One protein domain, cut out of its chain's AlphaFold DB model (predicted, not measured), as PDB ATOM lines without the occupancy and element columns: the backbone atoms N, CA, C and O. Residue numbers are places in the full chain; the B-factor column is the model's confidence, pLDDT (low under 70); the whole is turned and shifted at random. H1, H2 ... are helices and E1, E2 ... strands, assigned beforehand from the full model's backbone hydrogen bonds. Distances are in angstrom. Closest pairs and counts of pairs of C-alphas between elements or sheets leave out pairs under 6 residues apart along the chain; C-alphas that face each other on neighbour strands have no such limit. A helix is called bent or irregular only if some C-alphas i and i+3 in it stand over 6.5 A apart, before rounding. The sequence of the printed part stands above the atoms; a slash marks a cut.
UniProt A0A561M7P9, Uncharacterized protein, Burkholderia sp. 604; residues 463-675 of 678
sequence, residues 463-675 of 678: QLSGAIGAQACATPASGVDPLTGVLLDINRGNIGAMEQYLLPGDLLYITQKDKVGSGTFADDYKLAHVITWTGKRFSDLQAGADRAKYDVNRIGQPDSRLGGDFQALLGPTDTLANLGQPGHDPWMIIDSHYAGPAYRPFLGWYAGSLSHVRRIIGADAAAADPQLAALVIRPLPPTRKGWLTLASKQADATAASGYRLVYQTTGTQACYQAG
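What this domain is: This is residues 463 to 675 of the 678 residues of an uncharacterized protein of Burkholderia sp. 604 (UniProt A0A561M7P9). A strongly twisted sheet of nine strands curls round the short helix H1, and its long bent strand E3 links this curl to the hairpin E4 and E5. Beyond that hairpin, at one end of the longest axis, lie H3, H4 and the winding residues 551 to 586; the meander E7 E8 E9, each strand the antiparallel neighbour of the one before, lies towards the other end. The printed part has 213 residues with six named helices and nine named strands, which follow one another along the chain as H1, E1, H2, E2, E3, H3, H4, E4, E5, H5, E6, H6, E7, E8 and E9; neighbour strands are antiparallel, and E3 is a branch point with E2 on one side and both E4 and E9 on the other side. The class is mixed, with under half of the residues in named elements; the whole is compact, with a radius of gyration of the C-alphas of 17.9 A and spans of 54, 39 and 33 A.

Where its parts are: E3, residues 525 to 537, is 28.4 A long and bends by 72 degrees at residue 534; C-alpha 525 is at (-40.120, -10.482, -20.687). The other strands are E1 (486 to 488), E2 (507 to 511), E4 (587 to 593, 17.0 A), E5 (596 to 601, 14.8 A), E6 (610 to 615, 14.7 A), E7 (643 to 647), E8 (660 to 664) and E9 (671 to 674). The helices are H1 (468 to 473), from (-50.191, -9.613, -11.168), H2 (495 to 501), H3 (538 to 543), H4 (547 to 550), H5 (605 to 608) and H6 (619 to 624).

How they stand to each other: E3 has E2 on one side (N 531 to O 508, 3.0 A) and E4 (N 532 to O 590, 2.9 A) and E9 (N 673 to O 525, 2.8 A) on the other. E6 is the neighbour of E2 (N 614 to O 507, 2.8 A) and of edge strand E1 (N 488 to O 613, 2.8 A). E5 pairs with E4 (N 598 to O 591, 2.9 A), E8 with E9 (N 662 to O 672, 2.8 A) and with E7 (N 646 to O 661, 2.8 A). The sheet curls round H1, whose closest C-alphas to E9 are those of Gly 469 and Cys 671, 4.5 A. H5 is on the opposite face, at a height over the sheet of 4.6 A. H2, on the sheet at 8.9 A, is irregular: C-alphas 497 and 500 are 7.3 A apart. H3 stands up from the sheet over E4. H4 is not on the sheet and touches H3 only at the corner, Leu 541 to Arg 547, 5.7 A between C-alphas. H6 only grazes the sheet. Every O i to N i+4 pair is within hydrogen-bond range in H1, H3 and H6; H2 has 1 of 3, with 2 of 4 O i to N i+3 pairs, and H4 and H5 are too short for an O i to N i+4 pair.

The domain as a whole: The C-alphas farthest apart, those of Asn 553 and Pro 638, are 54.5 A apart. The printed part has no cut. The long links are H1 to E1, E2 to E3, H4 to E4, H6 to E7 and E7 to E8. Mean pLDDT of the printed part is 87.8; residues 463, 476 to 484, 638 to 642 and 665 to 669 are under 70.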
ATOM      1  N   GLN A 463     -56.807  -2.662  -0.808       66.69
ATOM      2  CA  GLN A 463     -56.711  -4.081  -1.168       66.69
ATOM      3  C   GLN A 463     -55.541  -4.319  -2.136       66.69
ATOM      4  O   GLN A 463     -55.501  -3.775  -3.238       66.69
ATOM      5  N   LEU A 464     -54.588  -5.174  -1.751       74.81
ATOM      6  CA  LEU A 464     -53.514  -5.605  -2.641       74.81
ATOM      7  C   LEU A 464     -54.145  -6.319  -3.840       74.81
ATOM      8  O   LEU A 464     -54.803  -7.345  -3.666       74.81
ATOM      9  N   SER A 465     -53.961  -5.777  -5.045       75.62
ATOM     10  CA  SER A 465     -54.589  -6.312  -6.258       75.62
ATOM     11  C   SER A 465     -54.127  -7.737  -6.563       75.62
ATOM     12  O   SER A 465     -52.931  -8.023  -6.553       75.62
ATOM     13  N   GLY A 466     -55.075  -8.616  -6.895       74.06
ATOM     14  CA  GLY A 466     -54.793  -9.954  -7.420       74.06
ATOM     15  C   GLY A 466     -54.344  -9.963  -8.888       74.06
ATOM     16  O   GLY A 466     -53.916 -10.997  -9.385       74.06
ATOM     17  N   ALA A 467     -54.412  -8.835  -9.606       74.88
ATOM     18  CA  ALA A 467     -53.950  -8.753 -10.989       74.88
ATOM     19  C   ALA A 467     -52.427  -8.537 -11.032       74.88
ATOM     20  O   ALA A 467     -51.949  -7.418 -10.827       74.88
ATOM     21  N   ILE A 468     -51.659  -9.593 -11.326       77.56
ATOM     22  CA  ILE A 468     -50.191  -9.613 -11.168       77.56
ATOM     23  C   ILE A 468     -49.436  -8.426 -11.785       77.56
ATOM     24  O   ILE A 468     -48.482  -7.936 -11.191       77.56
ATOM     25  N   GLY A 469     -49.835  -7.925 -12.957       78.12
ATOM     26  CA  GLY A 469     -49.135  -6.803 -13.593       78.12
ATOM     27  C   GLY A 469     -49.330  -5.472 -12.855       78.12
ATOM     28  O   GLY A 469     -48.379  -4.692 -12.753       78.12
ATOM     29  N   ALA A 470     -50.511  -5.256 -12.268       79.00
ATOM     30  CA  ALA A 470     -50.762  -4.156 -11.343       79.00
ATOM     31  C   ALA A 470     -50.031  -4.392 -10.015       79.00
ATOM     32  O   ALA A 470     -49.273  -3.528  -9.586       79.00
ATOM     33  N   GLN A 471     -50.180  -5.576  -9.411       83.69
ATOM     34  CA  GLN A 471     -49.518  -5.964  -8.158       83.69
ATOM     35  C   GLN A 471     -47.991  -5.742  -8.216       83.69
ATOM     36  O   GLN A 471     -47.405  -5.148  -7.309       83.69
ATOM     37  N   ALA A 472     -47.363  -6.129  -9.329       85.69
ATOM     38  CA  ALA A 472     -45.959  -5.883  -9.622       85.69
ATOM     39  C   ALA A 472     -45.663  -4.384  -9.778       85.69
ATOM     40  O   ALA A 472     -44.886  -3.824  -9.008       85.69
ATOM     41  N   CYS A 473     -46.311  -3.703 -10.730       83.50
ATOM     42  CA  CYS A 473     -45.773  -2.461 -11.296       83.50
ATOM     43  C   CYS A 473     -46.655  -1.208 -11.172       83.50
ATOM     44  O   CYS A 473     -46.238  -0.135 -11.610       83.50
ATOM     45  N   ALA A 474     -47.844  -1.278 -10.573       77.31
ATOM     46  CA  ALA A 474     -48.573  -0.060 -10.234       77.31
ATOM     47  C   ALA A 474     -47.861   0.712  -9.098       77.31
ATOM     48  O   ALA A 474     -47.109   0.170  -8.278       77.31
ATOM     49  N   THR A 475     -48.055   2.028  -9.104       73.00
ATOM     50  CA  THR A 475     -47.416   3.020  -8.223       73.00
ATOM     51  C   THR A 475     -48.408   4.169  -7.988       73.00
ATOM     52  O   THR A 475     -49.390   4.268  -8.724       73.00
ATOM     53  N   PRO A 476     -48.162   5.122  -7.071       68.12
ATOM     54  CA  PRO A 476     -49.008   6.317  -6.962       68.12
ATOM     55  C   PRO A 476     -49.172   7.112  -8.276       68.12
ATOM     56  O   PRO A 476     -50.120   7.875  -8.422       68.12
ATOM     57  N   ALA A 477     -48.286   6.917  -9.264       61.84
ATOM     58  CA  ALA A 477     -48.367   7.563 -10.575       61.84
ATOM     59  C   ALA A 477     -49.243   6.830 -11.614       61.84
ATOM     60  O   ALA A 477     -49.420   7.359 -12.712       61.84
ATOM     61  N   SER A 478     -49.768   5.625 -11.337       56.41
ATOM     62  CA  SER A 478     -50.586   4.890 -12.323       56.41
ATOM     63  C   SER A 478     -52.054   5.313 -12.400       56.41
ATOM     64  O   SER A 478     -52.714   4.930 -13.363       56.41
ATOM     65  N   GLY A 479     -52.561   6.101 -11.443       44.44
ATOM     66  CA  GLY A 479     -53.966   6.543 -11.431       44.44
ATOM     67  C   GLY A 479     -54.980   5.414 -11.196       44.44
ATOM     68  O   GLY A 479     -56.148   5.563 -11.528       44.44
ATOM     69  N   VAL A 480     -54.511   4.290 -10.653       42.06
ATOM     70  CA  VAL A 480     -55.298   3.150 -10.172       42.06
ATOM     71  C   VAL A 480     -54.796   2.865  -8.757       42.06
ATOM     72  O   VAL A 480     -53.588   2.996  -8.538       42.06
ATOM     73  N   ASP A 481     -55.726   2.543  -7.856       47.94
ATOM     74  CA  ASP A 481     -55.592   2.282  -6.410       47.94
ATOM     75  C   ASP A 481     -54.137   2.221  -5.860       47.94
ATOM     76  O   ASP A 481     -53.380   1.305  -6.212       47.94
ATOM     77  N   PRO A 482     -53.691   3.205  -5.046       47.19
ATOM     78  CA  PRO A 482     -52.284   3.342  -4.688       47.19
ATOM     79  C   PRO A 482     -51.766   2.155  -3.869       47.19
ATOM     80  O   PRO A 482     -52.225   1.864  -2.765       47.19
ATOM     81  N   LEU A 483     -50.741   1.501  -4.422       52.31
ATOM     82  CA  LEU A 483     -50.131   0.316  -3.834       52.31
ATOM     83  C   LEU A 483     -49.337   0.598  -2.561       52.31
ATOM     84  O   LEU A 483     -48.622   1.587  -2.419       52.31
ATOM     85  N   THR A 484     -49.420  -0.380  -1.673       62.16
ATOM     86  CA  THR A 484     -49.153  -0.299  -0.236       62.16
ATOM     87  C   THR A 484     -47.680  -0.500   0.126       62.16
ATOM     88  O   THR A 484     -47.356  -0.963   1.215       62.16
ATOM     89  N   GLY A 485     -46.766  -0.200  -0.802       76.75
ATOM     90  CA  GLY A 485     -45.351  -0.517  -0.641       76.75
ATOM     91  C   GLY A 485     -44.438  -0.021  -1.758       76.75
ATOM     92  O   GLY A 485     -44.888   0.334  -2.850       76.75
ATOM     93  N   VAL A 486     -43.134  -0.047  -1.488       86.50
ATOM     94  CA  VAL A 486     -42.066   0.422  -2.383       86.50
ATOM     95  C   VAL A 486     -41.576  -0.694  -3.311       86.50
ATOM     96  O   VAL A 486     -41.536  -1.861  -2.924       86.50
ATOM     97  N   LEU A 487     -41.199  -0.335  -4.540       92.62
ATOM     98  CA  LEU A 487     -40.595  -1.237  -5.519       92.62
ATOM     99  C   LEU A 487     -39.068  -1.093  -5.449       92.62
ATOM    100  O   LEU A 487     -38.559   0.027  -5.514       92.62
ATOM    101  N   LEU A 488     -38.346  -2.206  -5.350       95.19
ATOM    102  CA  LEU A 488     -36.890  -2.272  -5.229       95.19
ATOM    103  C   LEU A 488     -36.299  -3.082  -6.387       95.19
ATOM    104  O   LEU A 488     -36.746  -4.190  -6.681       95.19
ATOM    105  N   ASP A 489     -35.253  -2.544  -7.006       95.94
ATOM    106  CA  ASP A 489     -34.491  -3.151  -8.104       95.94
ATOM    107  C   ASP A 489     -33.500  -4.221  -7.617       95.94
ATOM    108  O   ASP A 489     -32.318  -4.225  -7.951       95.94
ATOM    109  N   ILE A 490     -33.995  -5.122  -6.768       96.75
ATOM    110  CA  ILE A 490     -33.295  -6.342  -6.376       96.75
ATOM    111  C   ILE A 490     -33.715  -7.418  -7.378       96.75
ATOM    112  O   ILE A 490     -34.880  -7.817  -7.433       96.75
ATOM    113  N   ASN A 491     -32.775  -7.816  -8.229       96.00
ATOM    114  CA  ASN A 491     -33.024  -8.511  -9.488       96.00
ATOM    115  C   ASN A 491     -32.008  -9.651  -9.704       96.00
ATOM    116  O   ASN A 491     -31.018  -9.758  -8.982       96.00
ATOM    117  N   ARG A 492     -32.212 -10.508 -10.712       94.88
ATOM    118  CA  ARG A 492     -31.326 -11.667 -10.972       94.88
ATOM    119  C   ARG A 492     -29.841 -11.352 -11.243       94.88
ATOM    120  O   ARG A 492     -29.030 -12.264 -11.142       94.88
ATOM    121  N   GLY A 493     -29.487 -10.117 -11.608       94.00
ATOM    122  CA  GLY A 493     -28.096  -9.674 -11.773       94.00
ATOM    123  C   GLY A 493     -27.417  -9.359 -10.438       94.00
ATOM    124  O   GLY A 493     -26.293  -9.791 -10.194       94.00
ATOM    125  N   ASN A 494     -28.134  -8.696  -9.523       94.56
ATOM    126  CA  ASN A 494     -27.571  -8.191  -8.265       94.56
ATOM    127  C   ASN A 494     -27.962  -8.977  -6.993       94.56
ATOM    128  O   ASN A 494     -27.375  -8.738  -5.935       94.56
ATOM    129  N   ILE A 495     -28.896  -9.934  -7.071       94.75
ATOM    130  CA  ILE A 495     -29.451 -10.664  -5.913       94.75
ATOM    131  C   ILE A 495     -28.382 -11.274  -4.992       94.75
ATOM    132  O   ILE A 495     -28.506 -11.163  -3.777       94.75
ATOM    133  N   GLY A 496     -27.284 -11.816  -5.531       92.69
ATOM    134  CA  GLY A 496     -26.201 -12.405  -4.725       92.69
ATOM    135  C   GLY A 496     -25.438 -11.416  -3.826       92.69
ATOM    136  O   GLY A 496     -24.759 -11.841  -2.898       92.69
ATOM    137  N   ALA A 497     -25.558 -10.106  -4.070       93.81
ATOM    138  CA  ALA A 497     -25.067  -9.049  -3.179       93.81
ATOM    139  C   ALA A 497     -26.190  -8.404  -2.340       93.81
ATOM    140  O   ALA A 497     -25.917  -7.761  -1.323       93.81
ATOM    141  N   MET A 498     -27.446  -8.570  -2.769       95.06
ATOM    142  CA  MET A 498     -28.611  -7.868  -2.228       95.06
ATOM    143  C   MET A 498     -29.537  -8.739  -1.360       95.06
ATOM    144  O   MET A 498     -30.399  -8.188  -0.681       95.06
ATOM    145  N   GLU A 499     -29.355 -10.066  -1.321       94.12
ATOM    146  CA  GLU A 499     -30.195 -10.993  -0.537       94.12
ATOM    147  C   GLU A 499     -30.272 -10.630   0.956       94.12
ATOM    148  O   GLU A 499     -31.329 -10.751   1.568       94.12
ATOM    149  N   GLN A 500     -29.188 -10.085   1.516       94.25
ATOM    150  CA  GLN A 500     -29.101  -9.599   2.900       94.25
ATOM    151  C   GLN A 500     -30.072  -8.451   3.232       94.25
ATOM    152  O   GLN A 500     -30.350  -8.208   4.403       94.25
ATOM    153  N   TYR A 501     -30.585  -7.742   2.221       96.06
ATOM    154  CA  TYR A 501     -31.574  -6.680   2.401       96.06
ATOM    155  C   TYR A 501     -33.014  -7.174   2.265       96.06
ATOM    156  O   TYR A 501     -33.917  -6.371   2.495       96.06
ATOM    157  N   LEU A 502     -33.253  -8.432   1.872       97.56
ATOM    158  CA  LEU A 502     -34.595  -9.004   1.751       97.56
ATOM    159  C   LEU A 502     -35.138  -9.429   3.117       97.56
ATOM    160  O   LEU A 502     -34.452 -10.069   3.913       97.56
ATOM    161  N   LEU A 503     -36.396  -9.090   3.380       97.31
ATOM    162  CA  LEU A 503     -37.055  -9.245   4.674       97.31
ATOM    163  C   LEU A 503     -38.300 -10.139   4.521       97.31
ATOM    164  O   LEU A 503     -38.900 -10.150   3.444       97.31
ATOM    165  N   PRO A 504     -38.708 -10.910   5.551       98.19
ATOM    166  CA  PRO A 504     -39.842 -11.823   5.420       98.19
ATOM    167  C   PRO A 504     -41.117 -11.088   4.976       98.19
ATOM    168  O   PRO A 504     -41.427 -10.015   5.494       98.19
ATOM    169  N   GLY A 505     -41.836 -11.642   4.001       96.69
ATOM    170  CA  GLY A 505     -43.007 -11.005   3.386       96.69
ATOM    171  C   GLY A 505     -42.714 -10.144   2.148       96.69
ATOM    172  O   GLY A 505     -43.651  -9.759   1.456       96.69
ATOM    173  N   ASP A 506     -41.450  -9.850   1.815       97.94
ATOM    174  CA  ASP A 506     -41.133  -9.191   0.540       97.94
ATOM    175  C   ASP A 506     -41.644 -10.027  -0.649       97.94
ATOM    176  O   ASP A 506     -41.379 -11.228  -0.739       97.94
ATOM    177  N   LEU A 507     -42.360  -9.381  -1.576       97.75
ATOM    178  CA  LEU A 507     -42.921 -10.027  -2.764       97.75
ATOM    179  C   LEU A 507     -41.933  -9.926  -3.929       97.75
ATOM    180  O   LEU A 507     -41.593  -8.825  -4.364       97.75
ATOM    181  N   LEU A 508     -41.480 -11.067  -4.439       98.56
ATOM    182  CA  LEU A 508     -40.503 -11.189  -5.523       98.56
ATOM    183  C   LEU A 508     -41.238 -11.505  -6.834       98.56
ATOM    184  O   LEU A 508     -41.901 -12.535  -6.942       98.56
ATOM    185  N   TYR A 509     -41.103 -10.640  -7.841       97.69
ATOM    186  CA  TYR A 509     -41.768 -10.800  -9.137       97.69
ATOM    187  C   TYR A 509     -40.856 -11.466 -10.160       97.69
ATOM    188  O   TYR A 509     -39.739 -11.008 -10.425       97.69
ATOM    189  N   ILE A 510     -41.362 -12.541 -10.755       96.69
ATOM    190  CA  ILE A 510     -40.630 -13.451 -11.631       96.69
ATOM    191  C   ILE A 510     -41.167 -13.321 -13.062       96.69
ATOM    192  O   ILE A 510     -42.380 -13.268 -13.310       96.69
ATOM    193  N   THR A 511     -40.257 -13.252 -14.032       93.94
ATOM    194  CA  THR A 511     -40.615 -13.222 -15.451       93.94
ATOM    195  C   THR A 511     -40.900 -14.610 -16.013       93.94
ATOM    196  O   THR A 511     -40.453 -15.635 -15.493       93.94
ATOM    197  N   GLN A 512     -41.570 -14.642 -17.166       88.06
ATOM    198  CA  GLN A 512     -41.467 -15.780 -18.081       88.06
ATOM    199  C   GLN A 512     -39.986 -16.090 -18.387       88.06
ATOM    200  O   GLN A 512     -39.141 -15.191 -18.370       88.06
ATOM    201  N   LYS A 513     -39.678 -17.367 -18.647       85.25
ATOM    202  CA  LYS A 513     -38.326 -17.820 -19.034       85.25
ATOM    203  C   LYS A 513     -37.914 -17.250 -20.392       85.25
ATOM    204  O   LYS A 513     -36.765 -16.857 -20.583       85.25
ATOM    205  N   ASP A 514     -38.879 -17.181 -21.302       87.56
ATOM    206  CA  ASP A 514     -38.731 -16.703 -22.669       87.56
ATOM    207  C   ASP A 514     -39.283 -15.278 -22.828       87.56
ATOM    208  O   ASP A 514     -40.113 -14.812 -22.040       87.56
ATOM    209  N   LYS A 515     -38.818 -14.582 -23.869       86.88
ATOM    210  CA  LYS A 515     -39.364 -13.284 -24.288       86.88
ATOM    211  C   LYS A 515     -40.764 -13.455 -24.892       86.88
ATOM    212  O   LYS A 515     -41.096 -14.524 -25.399       86.88
ATOM    213  N   VAL A 516     -41.557 -12.381 -24.941       86.19
ATOM    214  CA  VAL A 516     -42.920 -12.398 -25.526       86.19
ATOM    215  C   VAL A 516     -42.918 -12.777 -27.020       86.19
ATOM    216  O   VAL A 516     -43.922 -13.265 -27.539       86.19
ATOM    217  N   GLY A 517     -41.814 -12.537 -27.738       80.94
ATOM    218  CA  GLY A 517     -41.573 -13.017 -29.106       80.94
ATOM    219  C   GLY A 517     -42.434 -12.385 -30.209       80.94
ATOM    220  O   GLY A 517     -42.170 -12.602 -31.389       80.94
ATOM    221  N   SER A 518     -43.448 -11.588 -29.862       75.56
ATOM    222  CA  SER A 518     -44.351 -10.938 -30.816       75.56
ATOM    223  C   SER A 518     -44.910  -9.601 -30.305       75.56
ATOM    224  O   SER A 518     -44.920  -9.312 -29.107       75.56
ATOM    225  N   GLY A 519     -45.378  -8.766 -31.238       84.38
ATOM    226  CA  GLY A 519     -45.983  -7.465 -30.942       84.38
ATOM    227  C   GLY A 519     -45.014  -6.440 -30.339       84.38
ATOM    228  O   GLY A 519     -43.797  -6.549 -30.455       84.38
ATOM    229  N   THR A 520     -45.568  -5.419 -29.681       81.38
ATOM    230  CA  THR A 520     -44.830  -4.263 -29.130       81.38
ATOM    231  C   THR A 520     -43.785  -4.626 -28.062       81.38
ATOM    232  O   THR A 520     -42.896  -3.824 -27.805       81.38
ATOM    233  N   PHE A 521     -43.882  -5.817 -27.461       83.44
ATOM    234  CA  PHE A 521     -43.021  -6.294 -26.368       83.44
ATOM    235  C   PHE A 521     -42.220  -7.539 -26.752       83.44
ATOM    236  O   PHE A 521     -41.745  -8.247 -25.872       83.44
ATOM    237  N   ALA A 522     -42.070  -7.820 -28.054       85.81
ATOM    238  CA  ALA A 522     -41.426  -9.034 -28.563       85.81
ATOM    239  C   ALA A 522     -40.042  -9.314 -27.950       85.81
ATOM    240  O   ALA A 522     -39.693 -10.474 -27.734       85.81
ATOM    241  N   ASP A 523     -39.284  -8.256 -27.650       87.81
ATOM    242  CA  ASP A 523     -37.946  -8.327 -27.063       87.81
ATOM    243  C   ASP A 523     -37.902  -8.305 -25.526       87.81
ATOM    244  O   ASP A 523     -36.832  -8.512 -24.947       87.81
ATOM    245  N   ASP A 524     -39.034  -8.089 -24.865       90.00
ATOM    246  CA  ASP A 524     -39.142  -7.960 -23.415       90.00
ATOM    247  C   ASP A 524     -39.701  -9.248 -22.784       90.00
ATOM    248  O   ASP A 524     -40.218 -10.141 -23.463       90.00
ATOM    249  N   TYR A 525     -39.607  -9.351 -21.459       90.81
ATOM    250  CA  TYR A 525     -40.120 -10.482 -20.687       90.81
ATOM    251  C   TYR A 525     -41.388 -10.076 -19.933       90.81
ATOM    252  O   TYR A 525     -41.371  -9.112 -19.170       90.81
ATOM    253  N   LYS A 526     -42.499 -10.803 -20.086       89.75
ATOM    254  CA  LYS A 526     -43.711 -10.534 -19.291       89.75
ATOM    255  C   LYS A 526     -43.486 -10.953 -17.830       89.75
ATOM    256  O   LYS A 526     -42.940 -12.032 -17.582       89.75
ATOM    257  N   LEU A 527     -43.948 -10.150 -16.869       88.50
ATOM    258  CA  LEU A 527     -44.119 -10.614 -15.488       88.50
ATOM    259  C   LEU A 527     -45.272 -11.626 -15.455       88.50
ATOM    260  O   LEU A 527     -46.347 -11.361 -16.000       88.50
ATOM    261  N   ALA A 528     -45.030 -12.795 -14.864       85.56
ATOM    262  CA  ALA A 528     -45.962 -13.922 -14.939       85.56
ATOM    263  C   ALA A 528     -46.130 -14.703 -13.633       85.56
ATOM    264  O   ALA A 528     -47.052 -15.507 -13.557       85.56
ATOM    265  N   HIS A 529     -45.280 -14.475 -12.628       94.00
ATOM    266  CA  HIS A 529     -45.366 -15.176 -11.348       94.00
ATOM    267  C   HIS A 529     -44.858 -14.302 -10.191       94.00
ATOM    268  O   HIS A 529     -44.056 -13.390 -10.413       94.00
ATOM    269  N   VAL A 530     -45.327 -14.553  -8.969       96.25
ATOM    270  CA  VAL A 530     -44.924 -13.829  -7.749       96.25
ATOM    271  C   VAL A 530     -44.765 -14.807  -6.589       96.25
ATOM    272  O   VAL A 530     -45.542 -15.745  -6.462       96.25
ATOM    273  N   ILE A 531     -43.753 -14.599  -5.753       98.31
ATOM    274  CA  ILE A 531     -43.429 -15.464  -4.610       98.31
ATOM    275  C   ILE A 531     -43.157 -14.609  -3.370       98.31
ATOM    276  O   ILE A 531     -42.716 -13.463  -3.498       98.31
ATOM    277  N   THR A 532     -43.356 -15.168  -2.181       98.69
ATOM    278  CA  THR A 532     -43.076 -14.480  -0.914       98.69
ATOM    279  C   THR A 532     -41.729 -14.930  -0.352       98.69
ATOM    280  O   THR A 532     -41.469 -16.126  -0.176       98.69
ATOM    281  N   TRP A 533     -40.847 -13.975  -0.052       98.69
ATOM    282  CA  TRP A 533     -39.568 -14.245   0.602       98.69
ATOM    283  C   TRP A 533     -39.778 -14.630   2.064       98.69
ATOM    284  O   TRP A 533     -40.410 -13.892   2.820       98.69
ATOM    285  N   THR A 534     -39.209 -15.760   2.497       98.44
ATOM    286  CA  THR A 534     -39.399 -16.222   3.881       98.44
ATOM    287  C   THR A 534     -38.366 -15.690   4.868       98.44
ATOM    288  O   THR A 534     -38.594 -15.790   6.074       98.44
ATOM    289  N   GLY A 535     -37.217 -15.188   4.397       97.44
ATOM    290  CA  GLY A 535     -36.063 -14.869   5.248       97.44
ATOM    291  C   GLY A 535     -35.505 -16.068   6.031       97.44
ATOM    292  O   GLY A 535     -34.922 -15.876   7.095       97.44
ATOM    293  N   LYS A 536     -35.719 -17.297   5.545       97.75
ATOM    294  CA  LYS A 536     -35.220 -18.550   6.130       97.75
ATOM    295  C   LYS A 536     -34.497 -19.371   5.068       97.75
ATOM    296  O   LYS A 536     -34.962 -19.448   3.930       97.75
ATOM    297  N   ARG A 537     -33.386 -20.005   5.430       97.44
ATOM    298  CA  ARG A 537     -32.778 -21.092   4.653       97.44
ATOM    299  C   ARG A 537     -33.417 -22.431   5.019       97.44
ATOM    300  O   ARG A 537     -34.184 -22.522   5.979       97.44
ATOM    301  N   PHE A 538     -33.132 -23.477   4.251       97.62
ATOM    302  CA  PHE A 538     -33.650 -24.814   4.544       97.62
ATOM    303  C   PHE A 538     -33.193 -25.311   5.929       97.62
ATOM    304  O   PHE A 538     -33.998 -25.871   6.675       97.62
ATOM    305  N   SER A 539     -31.944 -25.037   6.312       97.50
ATOM    306  CA  SER A 539     -31.388 -25.348   7.635       97.50
ATOM    307  C   SER A 539     -32.157 -24.687   8.789       97.50
ATOM    308  O   SER A 539     -32.451 -25.362   9.779       97.50
ATOM    309  N   ASP A 540     -32.572 -23.420   8.648       97.38
ATOM    310  CA  ASP A 540     -33.389 -22.722   9.654       97.38
ATOM    311  C   ASP A 540     -34.735 -23.427   9.881       97.38
ATOM    312  O   ASP A 540     -35.200 -23.542  11.016       97.38
ATOM    313  N   LEU A 541     -35.364 -23.920   8.807       97.06
ATOM    314  CA  LEU A 541     -36.630 -24.655   8.887       97.06
ATOM    315  C   LEU A 541     -36.452 -26.037   9.534       97.06
ATOM    316  O   LEU A 541     -37.323 -26.480  10.279       97.06
ATOM    317  N   GLN A 542     -35.309 -26.700   9.318       96.38
ATOM    318  CA  GLN A 542     -34.968 -27.955  10.006       96.38
ATOM    319  C   GLN A 542     -34.643 -27.757  11.496       96.38
ATOM    320  O   GLN A 542     -34.795 -28.694  12.284       96.38
ATOM    321  N   ALA A 543     -34.222 -26.555  11.897       95.81
ATOM    322  CA  ALA A 543     -34.026 -26.173  13.296       95.81
ATOM    323  C   ALA A 543     -35.321 -25.707  13.997       95.81
ATOM    324  O   ALA A 543     -35.363 -25.656  15.228       95.81
ATOM    325  N   GLY A 544     -36.372 -25.379  13.237       94.44
ATOM    326  CA  GLY A 544     -37.641 -24.850  13.742       94.44
ATOM    327  C   GLY A 544     -38.467 -25.836  14.579       94.44
ATOM    328  O   GLY A 544     -38.366 -27.058  14.449       94.44
ATOM    329  N   ALA A 545     -39.352 -25.298  15.424       94.75
ATOM    330  CA  ALA A 545     -40.286 -26.097  16.226       94.75
ATOM    331  C   ALA A 545     -41.260 -26.924  15.361       94.75
ATOM    332  O   ALA A 545     -41.685 -28.009  15.758       94.75
ATOM    333  N   ASP A 546     -41.572 -26.443  14.157       95.81
ATOM    334  CA  ASP A 546     -42.425 -27.093  13.165       95.81
ATOM    335  C   ASP A 546     -41.654 -27.956  12.150       95.81
ATOM    336  O   ASP A 546     -42.266 -28.424  11.197       95.81
ATOM    337  N   ARG A 547     -40.355 -28.241  12.354       96.75
ATOM    338  CA  ARG A 547     -39.466 -28.942  11.394       96.75
ATOM    339  C   ARG A 547     -40.035 -30.192  10.703       96.75
ATOM    340  O   ARG A 547     -39.693 -30.465   9.557       96.75
ATOM    341  N   ALA A 548     -40.935 -30.931  11.357       97.31
ATOM    342  CA  ALA A 548     -41.632 -32.082  10.768       97.31
ATOM    343  C   ALA A 548     -42.480 -31.721   9.524       97.31
ATOM    344  O   ALA A 548     -42.679 -32.565   8.652       97.31
ATOM    345  N   LYS A 549     -42.920 -30.460   9.405       97.88
ATOM    346  CA  LYS A 549     -43.572 -29.875   8.223       97.88
ATOM    347  C   LYS A 549     -42.662 -29.792   6.996       97.88
ATOM    348  O   LYS A 549     -43.174 -29.627   5.892       97.88
ATOM    349  N   TYR A 550     -41.346 -29.904   7.176       97.56
ATOM    350  CA  TYR A 550     -40.339 -29.786   6.120       97.56
ATOM    351  C   TYR A 550     -39.502 -31.069   5.967       97.56
ATOM    352  O   TYR A 550     -38.382 -31.028   5.460       97.56
ATOM    353  N   ASP A 551     -40.020 -32.220   6.411       96.31
ATOM    354  CA  ASP A 551     -39.385 -33.519   6.178       96.31
ATOM    355  C   ASP A 551     -39.396 -33.860   4.675       96.31
ATOM    356  O   ASP A 551     -40.453 -33.993   4.054       96.31
ATOM    357  N   VAL A 552     -38.207 -34.040   4.090       95.94
ATOM    358  CA  VAL A 552     -38.031 -34.401   2.672       95.94
ATOM    359  C   VAL A 552     -38.657 -35.752   2.314       95.94
ATOM    360  O   VAL A 552     -39.040 -35.968   1.168       95.94
ATOM    361  N   ASN A 553     -38.839 -36.646   3.290       95.50
ATOM    362  CA  ASN A 553     -39.529 -37.925   3.102       95.50
ATOM    363  C   ASN A 553     -41.060 -37.762   3.020       95.50
ATOM    364  O   ASN A 553     -41.769 -38.719   2.712       95.50
ATOM    365  N   ARG A 554     -41.577 -36.553   3.290       96.50
ATOM    366  CA  ARG A 554     -43.002 -36.189   3.253       96.50
ATOM    367  C   ARG A 554     -43.324 -35.162   2.163       96.50
ATOM    368  O   ARG A 554     -44.390 -34.555   2.209       96.50
ATOM    369  N   ILE A 555     -42.437 -34.936   1.192       96.81
ATOM    370  CA  ILE A 555     -42.698 -34.045   0.046       96.81
ATOM    371  C   ILE A 555     -44.065 -34.377  -0.582       96.81
ATOM    372  O   ILE A 555     -44.375 -35.542  -0.833       96.81
ATOM    373  N   GLY A 556     -44.905 -33.355  -0.772       94.38
ATOM    374  CA  GLY A 556     -46.249 -33.487  -1.337       94.38
ATOM    375  C   GLY A 556     -47.328 -34.130  -0.445       94.38
ATOM    376  O   GLY A 556     -48.472 -34.213  -0.885       94.38
ATOM    377  N   GLN A 557     -47.025 -34.577   0.779       96.69
ATOM    378  CA  GLN A 557     -48.030 -35.169   1.681       96.69
ATOM    379  C   GLN A 557     -48.958 -34.104   2.307       96.69
ATOM    380  O   GLN A 557     -48.505 -32.978   2.510       96.69
ATOM    381  N   PRO A 558     -50.211 -34.438   2.691       94.25
ATOM    382  CA  PRO A 558     -51.181 -33.463   3.221       94.25
ATOM    383  C   PRO A 558     -50.780 -32.760   4.527       94.25
ATOM    384  O   PRO A 558     -51.359 -31.745   4.901       94.25
ATOM    385  N   ASP A 559     -49.826 -33.300   5.283       93.88
ATOM    386  CA  ASP A 559     -49.305 -32.657   6.490       93.88
ATOM    387  C   ASP A 559     -47.996 -31.893   6.253       93.88
ATOM    388  O   ASP A 559     -47.555 -31.182   7.156       93.88
ATOM    389  N   SER A 560     -47.401 -31.999   5.064       97.62
ATOM    390  CA  SER A 560     -46.143 -31.360   4.682       97.62
ATOM    391  C   SER A 560     -46.368 -30.003   4.028       97.62
ATOM    392  O   SER A 560     -47.307 -29.805   3.261       97.62
ATOM    393  N   ARG A 561     -45.453 -29.066   4.285       98.00
ATOM    394  CA  ARG A 561     -45.421 -27.763   3.613       98.00
ATOM    395  C   ARG A 561     -44.526 -27.756   2.374       98.00
ATOM    396  O   ARG A 561     -44.502 -26.743   1.685       98.00
ATOM    397  N   LEU A 562     -43.806 -28.839   2.061       98.25
ATOM    398  CA  LEU A 562     -42.986 -28.931   0.844       98.25
ATOM    399  C   LEU A 562     -43.839 -29.337  -0.366       98.25
ATOM    400  O   LEU A 562     -44.516 -30.369  -0.337       98.25
ATOM    401  N   GLY A 563     -43.782 -28.542  -1.439       97.00
ATOM    402  CA  GLY A 563     -44.541 -28.798  -2.672       97.00
ATOM    403  C   GLY A 563     -44.121 -30.102  -3.355       97.00
ATOM    404  O   GLY A 563     -42.955 -30.483  -3.280       97.00
ATOM    405  N   GLY A 564     -45.038 -30.788  -4.043       95.75
ATOM    406  CA  GLY A 564     -44.748 -32.049  -4.750       95.75
ATOM    407  C   GLY A 564     -43.659 -31.929  -5.832       95.75
ATOM    408  O   GLY A 564     -43.049 -32.925  -6.209       95.75
ATOM    409  N   ASP A 565     -43.382 -30.706  -6.279       95.00
ATOM    410  CA  ASP A 565     -42.331 -30.283  -7.207       95.00
ATOM    411  C   ASP A 565     -41.001 -29.876  -6.543       95.00
ATOM    412  O   ASP A 565     -40.032 -29.588  -7.243       95.00
ATOM    413  N   PHE A 566     -40.906 -29.882  -5.209       96.06
ATOM    414  CA  PHE A 566     -39.725 -29.431  -4.457       96.06
ATOM    415  C   PHE A 566     -38.414 -30.067  -4.947       96.06
ATOM    416  O   PHE A 566     -37.412 -29.371  -5.101       96.06
ATOM    417  N   GLN A 567     -38.413 -31.375  -5.234       94.44
ATOM    418  CA  GLN A 567     -37.223 -32.077  -5.724       94.44
ATOM    419  C   GLN A 567     -36.867 -31.686  -7.170       94.44
ATOM    420  O   GLN A 567     -35.687 -31.563  -7.492       94.44
ATOM    421  N   ALA A 568     -37.860 -31.440  -8.031       92.62
ATOM    422  CA  ALA A 568     -37.651 -31.003  -9.413       92.62
ATOM    423  C   ALA A 568     -37.046 -29.592  -9.542       92.62
ATOM    424  O   ALA A 568     -36.556 -29.240 -10.616       92.62
ATOM    425  N   LEU A 569     -37.079 -28.799  -8.464       93.06
ATOM    426  CA  LEU A 569     -36.546 -27.435  -8.385       93.06
ATOM    427  C   LEU A 569     -35.092 -27.355  -7.891       93.06
ATOM    428  O   LEU A 569     -34.510 -26.267  -7.896       93.06
ATOM    429  N   LEU A 570     -34.501 -28.472  -7.458       91.19
ATOM    430  CA  LEU A 570     -33.118 -28.518  -6.983       91.19
ATOM    431  C   LEU A 570     -32.115 -28.351  -8.136       91.19
ATOM    432  O   LEU A 570     -32.355 -28.781  -9.266       91.19
ATOM    433  N   GLY A 571     -30.980 -27.706  -7.849       79.44
ATOM    434  CA  GLY A 571     -29.888 -27.565  -8.809       79.44
ATOM    435  C   GLY A 571     -29.212 -28.909  -9.117       79.44
ATOM    436  O   GLY A 571     -29.336 -29.857  -8.346       79.44
ATOM    437  N   PRO A 572     -28.420 -29.016 -10.201       78.75
ATOM    438  CA  PRO A 572     -27.700 -30.251 -10.545       78.75
ATOM    439  C   PRO A 572     -26.641 -30.669  -9.503       78.75
ATOM    440  O   PRO A 572     -26.088 -31.763  -9.594       78.75
ATOM    441  N   THR A 573     -26.341 -29.798  -8.538       83.75
ATOM    442  CA  THR A 573     -25.462 -30.027  -7.381       83.75
ATOM    443  C   THR A 573     -26.215 -30.353  -6.089       83.75
ATOM    444  O   THR A 573     -25.590 -30.780  -5.117       83.75
ATOM    445  N   ASP A 574     -27.534 -30.156  -6.057       88.69
ATOM    446  CA  ASP A 574     -28.345 -30.195  -4.843       88.69
ATOM    447  C   ASP A 574     -29.267 -31.414  -4.855       88.69
ATOM    448  O   ASP A 574     -29.885 -31.769  -5.857       88.69
ATOM    449  N   THR A 575     -29.347 -32.092  -3.719       89.94
ATOM    450  CA  THR A 575     -30.059 -33.359  -3.557       89.94
ATOM    451  C   THR A 575     -30.725 -33.400  -2.189       89.94
ATOM    452  O   THR A 575     -30.316 -32.706  -1.257       89.94
ATOM    453  N   LEU A 576     -31.696 -34.298  -2.011       91.75
ATOM    454  CA  LEU A 576     -32.318 -34.534  -0.702       91.75
ATOM    455  C   LEU A 576     -31.325 -35.039   0.372       91.75
ATOM    456  O   LEU A 576     -31.670 -35.043   1.548       91.75
ATOM    457  N   ALA A 577     -30.107 -35.454  -0.009       90.75
ATOM    458  CA  ALA A 577     -29.083 -35.980   0.898       90.75
ATOM    459  C   ALA A 577     -28.027 -34.945   1.347       90.75
ATOM    460  O   ALA A 577     -27.406 -35.142   2.391       90.75
ATOM    461  N   ASN A 578     -27.809 -33.862   0.589       93.25
ATOM    462  CA  ASN A 578     -26.914 -32.752   0.963       93.25
ATOM    463  C   ASN A 578     -27.657 -31.440   1.271       93.25
ATOM    464  O   ASN A 578     -27.021 -30.489   1.713       93.25
ATOM    465  N   LEU A 579     -28.980 -31.384   1.105       94.38
ATOM    466  CA  LEU A 579     -29.802 -30.237   1.495       94.38
ATOM    467  C   LEU A 579     -29.566 -29.804   2.954       94.38
ATOM    468  O   LEU A 579     -29.577 -30.622   3.875       94.38
ATOM    469  N   GLY A 580     -29.344 -28.504   3.158       92.00
ATOM    470  CA  GLY A 580     -29.024 -27.913   4.463       92.00
ATOM    471  C   GLY A 580     -27.558 -28.055   4.897       92.00
ATOM    472  O   GLY A 580     -27.201 -27.585   5.974       92.00
ATOM    473  N   GLN A 581     -26.696 -28.683   4.088       93.19
ATOM    474  CA  GLN A 581     -25.244 -28.694   4.310       93.19
ATOM    475  C   GLN A 581     -24.587 -27.417   3.748       93.19
ATOM    476  O   GLN A 581     -25.164 -26.762   2.875       93.19
ATOM    477  N   PRO A 582     -23.365 -27.048   4.183       90.88
ATOM    478  CA  PRO A 582     -22.645 -25.900   3.632       90.88
ATOM    479  C   PRO A 582     -22.512 -25.969   2.102       90.88
ATOM    480  O   PRO A 582     -22.029 -26.960   1.560       90.88
ATOM    481  N   GLY A 583     -22.946 -24.910   1.411       89.19
ATOM    482  CA  GLY A 583     -23.004 -24.847  -0.057       89.19
ATOM    483  C   GLY A 583     -24.280 -25.422  -0.691       89.19
ATOM    484  O   GLY A 583     -24.495 -25.211  -1.878       89.19
ATOM    485  N   HIS A 584     -25.141 -26.076   0.094       94.38
ATOM    486  CA  HIS A 584     -26.365 -26.767  -0.339       94.38
ATOM    487  C   HIS A 584     -27.585 -26.375   0.519       94.38
ATOM    488  O   HIS A 584     -28.515 -27.158   0.724       94.38
ATOM    489  N   ASP A 585     -27.567 -25.159   1.064       95.44
ATOM    490  CA  ASP A 585     -28.586 -24.624   1.967       95.44
ATOM    491  C   ASP A 585     -29.301 -23.417   1.324       95.44
ATOM    492  O   ASP A 585     -28.907 -22.261   1.545       95.44
ATOM    493  N   PRO A 586     -30.291 -23.663   0.442       95.75
ATOM    494  CA  PRO A 586     -30.960 -22.612  -0.310       95.75
ATOM    495  C   PRO A 586     -31.854 -21.760   0.592       95.75
ATOM    496  O   PRO A 586     -32.396 -22.228   1.595       95.75
ATOM    497  N   TRP A 587     -32.067 -20.510   0.182       97.44
ATOM    498  CA  TRP A 587     -33.166 -19.704   0.701       97.44
ATOM    499  C   TRP A 587     -34.510 -20.325   0.338       97.44
ATOM    500  O   TRP A 587     -34.679 -20.895  -0.741       97.44
ATOM    501  N   MET A 588     -35.473 -20.172   1.236       98.31
ATOM    502  CA  MET A 588     -36.813 -20.709   1.091       98.31
ATOM    503  C   MET A 588     -37.800 -19.604   0.720       98.31
ATOM    504  O   MET A 588     -37.738 -18.479   1.223       98.31
ATOM    505  N   ILE A 589     -38.734 -19.945  -0.156       98.69
ATOM    506  CA  ILE A 589     -39.829 -19.091  -0.625       98.69
ATOM    507  C   ILE A 589     -41.154 -19.803  -0.368       98.69
ATOM    508  O   ILE A 589     -41.207 -21.035  -0.398       98.69
ATOM    509  N   ILE A 590     -42.212 -19.033  -0.130       98.69
ATOM    510  CA  ILE A 590     -43.586 -19.535  -0.192       98.69
ATOM    511  C   ILE A 590     -44.173 -19.094  -1.527       98.69
ATOM    512  O   ILE A 590     -43.950 -17.974  -1.989       98.69
ATOM    513  N   ASP A 591     -44.879 -20.012  -2.174       96.69
ATOM    514  CA  ASP A 591     -45.368 -19.824  -3.529       96.69
ATOM    515  C   ASP A 591     -46.639 -20.647  -3.768       96.69
ATOM    516  O   ASP A 591     -46.707 -21.796  -3.330       96.69
ATOM    517  N   SER A 592     -47.607 -20.104  -4.513       94.50
ATOM    518  CA  SER A 592     -48.645 -20.913  -5.155       94.50
ATOM    519  C   SER A 592     -48.239 -21.232  -6.594       94.50
ATOM    520  O   SER A 592     -48.394 -20.417  -7.505       94.50
ATOM    521  N   HIS A 593     -47.750 -22.455  -6.798       90.62
ATOM    522  CA  HIS A 593     -47.326 -23.003  -8.088       90.62
ATOM    523  C   HIS A 593     -47.569 -24.519  -8.120       90.62
ATOM    524  O   HIS A 593     -47.783 -25.121  -7.069       90.62
ATOM    525  N   TYR A 594     -47.522 -25.141  -9.306       90.50
ATOM    526  CA  TYR A 594     -47.607 -26.593  -9.557       90.50
ATOM    527  C   TYR A 594     -48.870 -27.315  -9.032       90.50
ATOM    528  O   TYR A 594     -49.699 -27.763  -9.823       90.50
ATOM    529  N   ALA A 595     -49.032 -27.410  -7.713       91.12
ATOM    530  CA  ALA A 595     -50.154 -28.012  -6.988       91.12
ATOM    531  C   ALA A 595     -50.643 -27.117  -5.821       91.12
ATOM    532  O   ALA A 595     -51.321 -27.583  -4.906       91.12
ATOM    533  N   GLY A 596     -50.277 -25.829  -5.831       92.19
ATOM    534  CA  GLY A 596     -50.766 -24.796  -4.913       92.19
ATOM    535  C   GLY A 596     -49.720 -24.223  -3.953       92.19
ATOM    536  O   GLY A 596     -48.511 -24.424  -4.149       92.19
ATOM    537  N   PRO A 597     -50.187 -23.490  -2.922       96.44
ATOM    538  CA  PRO A 597     -49.365 -22.916  -1.863       96.44
ATOM    539  C   PRO A 597     -48.472 -23.962  -1.196       96.44
ATOM    540  O   PRO A 597     -48.964 -24.947  -0.640       96.44
ATOM    541  N   ALA A 598     -47.158 -23.748  -1.257       98.19
ATOM    542  CA  ALA A 598     -46.150 -24.568  -0.595       98.19
ATOM    543  C   ALA A 598     -44.806 -23.829  -0.467       98.19
ATOM    544  O   ALA A 598     -44.535 -22.859  -1.175       98.19
ATOM    545  N   TYR A 599     -43.940 -24.343   0.407       98.50
ATOM    546  CA  TYR A 599     -42.531 -23.974   0.490       98.50
ATOM    547  C   TYR A 599     -41.737 -24.598  -0.662       98.50
ATOM    548  O   TYR A 599     -41.853 -25.797  -0.946       98.50
ATOM    549  N   ARG A 600     -40.882 -23.785  -1.286       97.81
ATOM    550  CA  ARG A 600     -40.004 -24.147  -2.408       97.81
ATOM    551  C   ARG A 600     -38.603 -23.547  -2.210       97.81
ATOM    552  O   ARG A 600     -38.473 -22.544  -1.506       97.81
ATOM    553  N   PRO A 601     -37.541 -24.139  -2.782       97.19
ATOM    554  CA  PRO A 601     -36.213 -23.536  -2.761       97.19
ATOM    555  C   PRO A 601     -36.135 -22.390  -3.783       97.19
ATOM    556  O   PRO A 601     -36.604 -22.519  -4.915       97.19
ATOM    557  N   PHE A 602     -35.501 -21.275  -3.414       96.56
ATOM    558  CA  PHE A 602     -35.246 -20.142  -4.310       96.56
ATOM    559  C   PHE A 602     -34.073 -20.449  -5.256       96.56
ATOM    560  O   PHE A 602     -32.967 -19.928  -5.129       96.56
ATOM    561  N   LEU A 603     -34.320 -21.358  -6.198       93.38
ATOM    562  CA  LEU A 603     -33.360 -21.870  -7.174       93.38
ATOM    563  C   LEU A 603     -33.949 -21.828  -8.593       93.38
ATOM    564  O   LEU A 603     -35.111 -21.471  -8.803       93.38
ATOM    565  N   GLY A 604     -33.131 -22.190  -9.585       90.44
ATOM    566  CA  GLY A 604     -33.569 -22.410 -10.964       90.44
ATOM    567  C   GLY A 604     -34.290 -21.203 -11.568       90.44
ATOM    568  O   GLY A 604     -33.693 -20.146 -11.762       90.44
ATOM    569  N   TRP A 605     -35.579 -21.368 -11.879       91.06
ATOM    570  CA  TRP A 605     -36.408 -20.317 -12.478       91.06
ATOM    571  C   TRP A 605     -36.617 -19.111 -11.550       91.06
ATOM    572  O   TRP A 605     -36.512 -17.985 -12.021       91.06
ATOM    573  N   TYR A 606     -36.839 -19.315 -10.248       95.00
ATOM    574  CA  TYR A 606     -37.114 -18.208  -9.323       95.00
ATOM    575  C   TYR A 606     -35.915 -17.255  -9.221       95.00
ATOM    576  O   TYR A 606     -36.055 -16.054  -9.435       95.00
ATOM    577  N   ALA A 607     -34.713 -17.795  -9.000       93.75
ATOM    578  CA  ALA A 607     -33.487 -16.998  -8.976       93.75
ATOM    579  C   ALA A 607     -33.109 -16.469 -10.375       93.75
ATOM    580  O   ALA A 607     -32.841 -15.281 -10.547       93.75
ATOM    581  N   GLY A 608     -33.140 -17.332 -11.397       92.88
ATOM    582  CA  GLY A 608     -32.730 -17.007 -12.768       92.88
ATOM    583  C   GLY A 608     -33.707 -16.131 -13.561       92.88
ATOM    584  O   GLY A 608     -33.389 -15.717 -14.674       92.88
ATOM    585  N   SER A 609     -34.897 -15.839 -13.033       94.62
ATOM    586  CA  SER A 609     -35.909 -14.979 -13.668       94.62
ATOM    587  C   SER A 609     -36.517 -13.946 -12.713       94.62
ATOM    588  O   SER A 609     -37.514 -13.311 -13.056       94.62
ATOM    589  N   LEU A 610     -35.894 -13.702 -11.552       97.25
ATOM    590  CA  LEU A 610     -36.228 -12.561 -10.699       97.25
ATOM    591  C   LEU A 610     -36.066 -11.248 -11.484       97.25
ATOM    592  O   LEU A 610     -35.009 -10.981 -12.072       97.25
ATOM    593  N   SER A 611     -37.116 -10.427 -11.471       96.56
ATOM    594  CA  SER A 611     -37.116  -9.066 -12.008       96.56
ATOM    595  C   SER A 611     -36.960  -8.034 -10.896       96.56
ATOM    596  O   SER A 611     -36.024  -7.249 -10.944       96.56
ATOM    597  N   HIS A 612     -37.862  -7.986  -9.921       97.31
ATOM    598  CA  HIS A 612     -37.837  -6.946  -8.892       97.31
ATOM    599  C   HIS A 612     -38.610  -7.376  -7.647       97.31
ATOM    600  O   HIS A 612     -39.329  -8.377  -7.656       97.31
ATOM    601  N   VAL A 613     -38.484  -6.582  -6.588       97.44
ATOM    602  CA  VAL A 613     -39.117  -6.815  -5.289       97.44
ATOM    603  C   VAL A 613     -40.122  -5.709  -4.979       97.44
ATOM    604  O   VAL A 613     -39.880  -4.545  -5.296       97.44
ATOM    605  N   ARG A 614     -41.230  -6.044  -4.313       94.12
ATOM    606  CA  ARG A 614     -42.093  -5.082  -3.617       94.12
ATOM    607  C   ARG A 614     -42.038  -5.328  -2.116       94.12
ATOM    608  O   ARG A 614     -42.426  -6.396  -1.647       94.12
ATOM    609  N   ARG A 615     -41.651  -4.295  -1.369       92.94
ATOM    610  CA  ARG A 615     -41.722  -4.269   0.093       92.94
ATOM    611  C   ARG A 615     -42.951  -3.503   0.548       92.94
ATOM    612  O   ARG A 615     -43.030  -2.293   0.344       92.94
ATOM    613  N   ILE A 616     -43.883  -4.204   1.186       88.94
ATOM    614  CA  ILE A 616     -45.074  -3.613   1.816       88.94
ATOM    615  C   ILE A 616     -44.740  -3.165   3.249       88.94
ATOM    616  O   ILE A 616     -44.934  -2.009   3.613       88.94
ATOM    617  N   ILE A 617     -44.158  -4.053   4.060       89.31
ATOM    618  CA  ILE A 617     -43.886  -3.780   5.480       89.31
ATOM    619  C   ILE A 617     -42.517  -3.105   5.640       89.31
ATOM    620  O   ILE A 617     -41.481  -3.687   5.301       89.31
ATOM    621  N   GLY A 618     -42.502  -1.886   6.179       85.69
ATOM    622  CA  GLY A 618     -41.307  -1.042   6.267       85.69
ATOM    623  C   GLY A 618     -40.935  -0.365   4.944       85.69
ATOM    624  O   GLY A 618     -39.755  -0.139   4.680       85.69
ATOM    625  N   ALA A 619     -41.925  -0.073   4.092       86.12
ATOM    626  CA  ALA A 619     -41.716   0.559   2.790       86.12
ATOM    627  C   ALA A 619     -41.011   1.924   2.885       86.12
ATOM    628  O   ALA A 619     -40.028   2.149   2.181       86.12
ATOM    629  N   ASP A 620     -41.453   2.800   3.794       84.06
ATOM    630  CA  ASP A 620     -40.850   4.127   3.991       84.06
ATOM    631  C   ASP A 620     -39.409   4.033   4.509       84.06
ATOM    632  O   ASP A 620     -38.532   4.760   4.046       84.06
ATOM    633  N   ALA A 621     -39.136   3.081   5.408       85.12
ATOM    634  CA  ALA A 621     -37.786   2.811   5.896       85.12
ATOM    635  C   ALA A 621     -36.857   2.367   4.753       85.12
ATOM    636  O   ALA A 621     -35.752   2.884   4.627       85.12
ATOM    637  N   ALA A 622     -37.321   1.485   3.860       86.44
ATOM    638  CA  ALA A 622     -36.561   1.073   2.678       86.44
ATOM    639  C   ALA A 622     -36.446   2.170   1.598       86.44
ATOM    640  O   ALA A 622     -35.511   2.147   0.801       86.44
ATOM    641  N   ALA A 623     -37.361   3.144   1.570       85.56
ATOM    642  CA  ALA A 623     -37.262   4.315   0.701       85.56
ATOM    643  C   ALA A 623     -36.305   5.397   1.246       85.56
ATOM    644  O   ALA A 623     -35.804   6.209   0.461       85.56
ATOM    645  N   ALA A 624     -36.062   5.408   2.561       84.88
ATOM    646  CA  ALA A 624     -35.145   6.313   3.258       84.88
ATOM    647  C   ALA A 624     -33.738   5.724   3.487       84.88
ATOM    648  O   ALA A 624     -32.785   6.485   3.663       84.88
ATOM    649  N   ASP A 625     -33.596   4.395   3.482       90.12
ATOM    650  CA  ASP A 625     -32.317   3.699   3.646       90.12
ATOM    651  C   ASP A 625     -31.295   4.117   2.560       90.12
ATOM    652  O   ASP A 625     -31.607   4.035   1.368       90.12
ATOM    653  N   PRO A 626     -30.065   4.544   2.915       88.56
ATOM    654  CA  PRO A 626     -29.097   5.057   1.941       88.56
ATOM    655  C   PRO A 626     -28.631   4.055   0.876       88.56
ATOM    656  O   PRO A 626     -28.148   4.481  -0.174       88.56
ATOM    657  N   GLN A 627     -28.731   2.749   1.136       88.19
ATOM    658  CA  GLN A 627     -28.301   1.692   0.221       88.19
ATOM    659  C   GLN A 627     -29.455   1.289  -0.710       88.19
ATOM    660  O   GLN A 627     -29.262   1.164  -1.920       88.19
ATOM    661  N   LEU A 628     -30.676   1.182  -0.178       92.31
ATOM    662  CA  LEU A 628     -31.877   0.846  -0.947       92.31
ATOM    663  C   LEU A 628     -32.465   2.034  -1.725       92.31
ATOM    664  O   LEU A 628     -33.043   1.825  -2.789       92.31
ATOM    665  N   ALA A 629     -32.271   3.282  -1.284       88.81
ATOM    666  CA  ALA A 629     -32.816   4.473  -1.949       88.81
ATOM    667  C   ALA A 629     -32.378   4.627  -3.422       88.81
ATOM    668  O   ALA A 629     -33.116   5.202  -4.226       88.81
ATOM    669  N   ALA A 630     -31.205   4.098  -3.799       90.12
ATOM    670  CA  ALA A 630     -30.735   4.057  -5.188       90.12
ATOM    671  C   ALA A 630     -31.443   2.983  -6.041       90.12
ATOM    672  O   ALA A 630     -31.600   3.172  -7.252       90.12
ATOM    673  N   LEU A 631     -31.896   1.898  -5.403       93.50
ATOM    674  CA  LEU A 631     -32.636   0.780  -5.996       93.50
ATOM    675  C   LEU A 631     -34.149   1.036  -6.083       93.50
ATOM    676  O   LEU A 631     -34.841   0.285  -6.765       93.50
ATOM    677  N   VAL A 632     -34.686   2.072  -5.425       92.06
ATOM    678  CA  VAL A 632     -36.125   2.390  -5.483       92.06
ATOM    679  C   VAL A 632     -36.551   2.686  -6.922       92.06
ATOM    680  O   VAL A 632     -36.140   3.689  -7.509       92.06
ATOM    681  N   ILE A 633     -37.419   1.834  -7.468       91.44
ATOM    682  CA  ILE A 633     -37.957   1.948  -8.825       91.44
ATOM    683  C   ILE A 633     -39.024   3.051  -8.864       91.44
ATOM    684  O   ILE A 633     -39.977   3.046  -8.082       91.44
ATOM    685  N   ARG A 634     -38.874   4.010  -9.785       87.38
ATOM    686  CA  ARG A 634     -39.752   5.184  -9.941       87.38
ATOM    687  C   ARG A 634     -40.111   5.425 -11.416       87.38
ATOM    688  O   ARG A 634     -39.362   4.997 -12.293       87.38
ATOM    689  N   PRO A 635     -41.226   6.118 -11.719       86.75
ATOM    690  CA  PRO A 635     -41.585   6.464 -13.093       86.75
ATOM    691  C   PRO A 635     -40.543   7.354 -13.782       86.75
ATOM    692  O   PRO A 635     -40.148   8.387 -13.240       86.75
ATOM    693  N   LEU A 636     -40.158   6.987 -15.005       83.62
ATOM    694  CA  LEU A 636     -39.310   7.796 -15.879       83.62
ATOM    695  C   LEU A 636     -40.161   8.707 -16.784       83.62
ATOM    696  O   LEU A 636     -41.138   8.241 -17.382       83.62
ATOM    697  N   PRO A 637     -39.794   9.990 -16.956       74.19
ATOM    698  CA  PRO A 637     -40.354  10.830 -18.006       74.19
ATOM    699  C   PRO A 637     -39.723  10.504 -19.381       74.19
ATOM    700  O   PRO A 637     -38.549  10.135 -19.442       74.19
ATOM    701  N   PRO A 638     -40.444  10.706 -20.501       62.81
ATOM    702  CA  PRO A 638     -41.849  11.098 -20.591       62.81
ATOM    703  C   PRO A 638     -42.798   9.898 -20.427       62.81
ATOM    704  O   PRO A 638     -42.622   8.856 -21.055       62.81
ATOM    705  N   THR A 639     -43.866  10.068 -19.648       60.97
ATOM    706  CA  THR A 639     -44.943   9.071 -19.545       60.97
ATOM    707  C   THR A 639     -45.864   9.123 -20.772       60.97
ATOM    708  O   THR A 639     -46.082  10.178 -21.374       60.97
ATOM    709  N   ARG A 640     -46.426   7.975 -21.171       66.81
ATOM    710  CA  ARG A 640     -47.310   7.842 -22.345       66.81
ATOM    711  C   ARG A 640     -48.721   7.497 -21.867       66.81
ATOM    712  O   ARG A 640     -48.881   6.688 -20.964       66.81
ATOM    713  N   LYS A 641     -49.777   8.064 -22.468       64.94
ATOM    714  CA  LYS A 641     -51.160   7.723 -22.066       64.94
ATOM    715  C   LYS A 641     -51.387   6.207 -22.217       64.94
ATOM    716  O   LYS A 641     -51.212   5.683 -23.317       64.94
ATOM    717  N   GLY A 642     -51.738   5.543 -21.114       66.56
ATOM    718  CA  GLY A 642     -51.897   4.085 -21.008       66.56
ATOM    719  C   GLY A 642     -50.640   3.297 -20.607       66.56
ATOM    720  O   GLY A 642     -50.730   2.077 -20.492       66.56
ATOM    721  N   TRP A 643     -49.481   3.946 -20.404       77.88
ATOM    722  CA  TRP A 643     -48.203   3.275 -20.124       77.88
ATOM    723  C   TRP A 643     -47.301   4.068 -19.165       77.88
ATOM    724  O   TRP A 643     -47.014   5.247 -19.394       77.88
ATOM    725  N   LEU A 644     -46.746   3.393 -18.160       82.88
ATOM    726  CA  LEU A 644     -45.602   3.883 -17.390       82.88
ATOM    727  C   LEU A 644     -44.345   3.095 -17.759       82.88
ATOM    728  O   LEU A 644     -44.389   1.875 -17.885       82.88
ATOM    729  N   THR A 645     -43.217   3.794 -17.886       89.31
ATOM    730  CA  THR A 645     -41.885   3.176 -17.795       89.31
ATOM    731  C   THR A 645     -41.330   3.498 -16.415       89.31
ATOM    732  O   THR A 645     -41.440   4.643 -15.977       89.31
ATOM    733  N   LEU A 646     -40.769   2.511 -15.724       90.62
ATOM    734  CA  LEU A 646     -40.258   2.632 -14.360       90.62
ATOM    735  C   LEU A 646     -38.819   2.111 -14.310       90.62
ATOM    736  O   LEU A 646     -38.541   1.070 -14.897       90.62
ATOM    737  N   ALA A 647     -37.923   2.768 -13.582       93.00
ATOM    738  CA  ALA A 647     -36.579   2.253 -13.323       93.00
ATOM    739  C   ALA A 647     -36.040   2.753 -11.979       93.00
ATOM    740  O   ALA A 647     -36.559   3.720 -11.417       93.00
ATOM    741  N   SER A 648     -35.003   2.098 -11.461       92.19
ATOM    742  CA  SER A 648     -34.222   2.623 -10.341       92.19
ATOM    743  C   SER A 648     -33.260   3.723 -10.800       92.19
ATOM    744  O   SER A 648     -33.064   3.942 -11.997       92.19
ATOM    745  N   LYS A 649     -32.613   4.401  -9.847       88.75
ATOM    746  CA  LYS A 649     -31.476   5.278 -10.164       88.75
ATOM    747  C   LYS A 649     -30.233   4.458 -10.536       88.75
ATOM    748  O   LYS A 649     -29.439   4.909 -11.353       88.75
ATOM    749  N   GLN A 650     -30.061   3.275  -9.942       87.00
ATOM    750  CA  GLN A 650     -28.915   2.398 -10.199       87.00
ATOM    751  C   GLN A 650     -28.893   1.831 -11.629       87.00
ATOM    752  O   GLN A 650     -27.814   1.633 -12.177       87.00
ATOM    753  N   ALA A 651     -30.054   1.610 -12.248       85.19
ATOM    754  CA  ALA A 651     -30.161   1.054 -13.599       85.19
ATOM    755  C   ALA A 651     -29.671   1.984 -14.735       85.19
ATOM    756  O   ALA A 651     -29.607   1.533 -15.880       85.19
ATOM    757  N   ASP A 652     -29.402   3.268 -14.437       83.44
ATOM    758  CA  ASP A 652     -29.055   4.352 -15.384       83.44
ATOM    759  C   ASP A 652     -29.913   4.348 -16.671       83.44
ATOM    760  O   ASP A 652     -29.454   4.535 -17.799       83.44
ATOM    761  N   ALA A 653     -31.198   4.033 -16.494       83.75
ATOM    762  CA  ALA A 653     -32.105   3.714 -17.583       83.75
ATOM    763  C   ALA A 653     -32.784   4.956 -18.172       83.75
ATOM    764  O   ALA A 653     -33.083   5.937 -17.489       83.75
ATOM    765  N   THR A 654     -33.117   4.869 -19.458       81.38
ATOM    766  CA  THR A 654     -33.980   5.835 -20.148       81.38
ATOM    767  C   THR A 654     -35.333   5.193 -20.458       81.38
ATOM    768  O   THR A 654     -35.534   3.997 -20.258       81.38
ATOM    769  N   ALA A 655     -36.268   5.953 -21.032       74.50
ATOM    770  CA  ALA A 655     -37.528   5.392 -21.527       74.50
ATOM    771  C   ALA A 655     -37.336   4.239 -22.552       74.50
ATOM    772  O   ALA A 655     -38.221   3.395 -22.703       74.50
ATOM    773  N   ALA A 656     -36.187   4.178 -23.241       78.38
ATOM    774  CA  ALA A 656     -35.911   3.225 -24.321       78.38
ATOM    775  C   ALA A 656     -34.702   2.293 -24.084       78.38
ATOM    776  O   ALA A 656     -34.491   1.376 -24.874       78.38
ATOM    777  N   SER A 657     -33.904   2.502 -23.033       80.62
ATOM    778  CA  SER A 657     -32.639   1.785 -22.799       80.62
ATOM    779  C   SER A 657     -32.395   1.504 -21.318       80.62
ATOM    780  O   SER A 657     -32.968   2.168 -20.461       80.62
ATOM    781  N   GLY A 658     -31.509   0.551 -21.023       83.94
ATOM    782  CA  GLY A 658     -31.241   0.107 -19.652       83.94
ATOM    783  C   GLY A 658     -32.336  -0.805 -19.093       83.94
ATOM    784  O   GLY A 658     -33.344  -1.083 -19.760       83.94
ATOM    785  N   TYR A 659     -32.102  -1.288 -17.873       91.38
ATOM    786  CA  TYR A 659     -33.049  -2.115 -17.136       91.38
ATOM    787  C   TYR A 659     -34.243  -1.275 -16.669       91.38
ATOM    788  O   TYR A 659     -34.073  -0.268 -15.983       91.38
ATOM    789  N   ARG A 660     -35.457  -1.668 -17.058       93.62
ATOM    790  CA  ARG A 660     -36.685  -0.936 -16.725       93.62
ATOM    791  C   ARG A 660     -37.910  -1.845 -16.749       93.62
ATOM    792  O   ARG A 660     -37.940  -2.852 -17.448       93.62
ATOM    793  N   LEU A 661     -38.949  -1.451 -16.028       93.25
ATOM    794  CA  LEU A 661     -40.277  -2.051 -16.102       93.25
ATOM    795  C   LEU A 661     -41.163  -1.207 -17.024       93.25
ATOM    796  O   LEU A 661     -41.086   0.022 -17.009       93.25
ATOM    797  N   VAL A 662     -42.031  -1.848 -17.799       90.88
ATOM    798  CA  VAL A 662     -43.060  -1.188 -18.612       90.88
ATOM    799  C   VAL A 662     -44.424  -1.717 -18.190       90.88
ATOM    800  O   VAL A 662     -44.728  -2.893 -18.382       90.88
ATOM    801  N   TYR A 663     -45.248  -0.846 -17.613       87.06
ATOM    802  CA  TYR A 663     -46.567  -1.175 -17.079       87.06
ATOM    803  C   TYR A 663     -47.678  -0.544 -17.920       87.06
ATOM    804  O   TYR A 663     -47.664   0.662 -18.175       87.06
ATOM    805  N   GLN A 664     -48.658  -1.348 -18.324       77.62
ATOM    806  CA  GLN A 664     -49.907  -0.877 -18.918       77.62
ATOM    807  C   GLN A 664     -50.821  -0.316 -17.825       77.62
ATOM    808  O   GLN A 664     -51.339  -1.072 -17.015       77.62
ATOM    809  N   THR A 665     -51.104   0.986 -17.822       66.12
ATOM    810  CA  THR A 665     -52.065   1.557 -16.853       66.12
ATOM    811  C   THR A 665     -53.526   1.392 -17.280       66.12
ATOM    812  O   THR A 665     -54.432   1.676 -16.503       66.12
ATOM    813  N   THR A 666     -53.780   0.924 -18.506       57.78
ATOM    814  CA  THR A 666     -55.124   0.757 -19.082       57.78
ATOM    815  C   THR A 666     -55.229  -0.532 -19.893       57.78
ATOM    816  O   THR A 666     -54.277  -0.892 -20.586       57.78
ATOM    817  N   GLY A 667     -56.399  -1.177 -19.888       59.88
ATOM    818  CA  GLY A 667     -56.626  -2.437 -20.601       59.88
ATOM    819  C   GLY A 667     -56.167  -3.632 -19.770       59.88
ATOM    820  O   GLY A 667     -56.552  -3.753 -18.615       59.88
ATOM    821  N   THR A 668     -55.322  -4.495 -20.337       57.75
ATOM    822  CA  THR A 668     -54.867  -5.760 -19.726       57.75
ATOM    823  C   THR A 668     -54.001  -5.632 -18.468       57.75
ATOM    824  O   THR A 668     -53.640  -6.658 -17.899       57.75
ATOM    825  N   GLN A 669     -53.627  -4.412 -18.055       69.62
ATOM    826  CA  GLN A 669     -52.796  -4.126 -16.872       69.62
ATOM    827  C   GLN A 669     -51.548  -5.021 -16.735       69.62
ATOM    828  O   GLN A 669     -51.116  -5.351 -15.634       69.62
ATOM    829  N   ALA A 670     -50.943  -5.435 -17.856       76.12
ATOM    830  CA  ALA A 670     -49.743  -6.259 -17.832       76.12
ATOM    831  C   ALA A 670     -48.500  -5.412 -17.532       76.12
ATOM    832  O   ALA A 670     -48.403  -4.248 -17.933       76.12
ATOM    833  N   CYS A 671     -47.521  -6.033 -16.872       85.88
ATOM    834  CA  CYS A 671     -46.183  -5.481 -16.729       85.88
ATOM    835  C   CYS A 671     -45.153  -6.346 -17.458       85.88
ATOM    836  O   CYS A 671     -45.260  -7.576 -17.496       85.88
ATOM    837  N   TYR A 672     -44.143  -5.685 -18.011       92.06
ATOM    838  CA  TYR A 672     -43.033  -6.280 -18.738       92.06
ATOM    839  C   TYR A 672     -41.715  -5.790 -18.141       92.06
ATOM    840  O   TYR A 672     -41.570  -4.607 -17.840       92.06
ATOM    841  N   GLN A 673     -40.746  -6.685 -18.001       93.50
ATOM    842  CA  GLN A 673     -39.361  -6.340 -17.742       93.50
ATOM    843  C   GLN A 673     -38.644  -6.154 -19.082       93.50
ATOM    844  O   GLN A 673     -38.546  -7.091 -19.878       93.50
ATOM    845  N   ALA A 674     -38.119  -4.953 -19.300       90.75
ATOM    846  CA  ALA A 674     -37.459  -4.548 -20.527       90.75
ATOM    847  C   ALA A 674     -35.963  -4.290 -20.301       90.75
ATOM    848  O   ALA A 674     -35.558  -3.635 -19.338       90.75
ATOM    849  N   GLY A 675     -35.138  -4.781 -21.227       84.19
ATOM    850  CA  GLY A 675     -33.677  -4.757 -21.102       84.19
ATOM    851  C   GLY A 675     -33.106  -5.795 -20.121       84.19
ATOM    852  O   GLY A 675     -33.817  -6.415 -19.323       84.19
TER     853      GLY A 675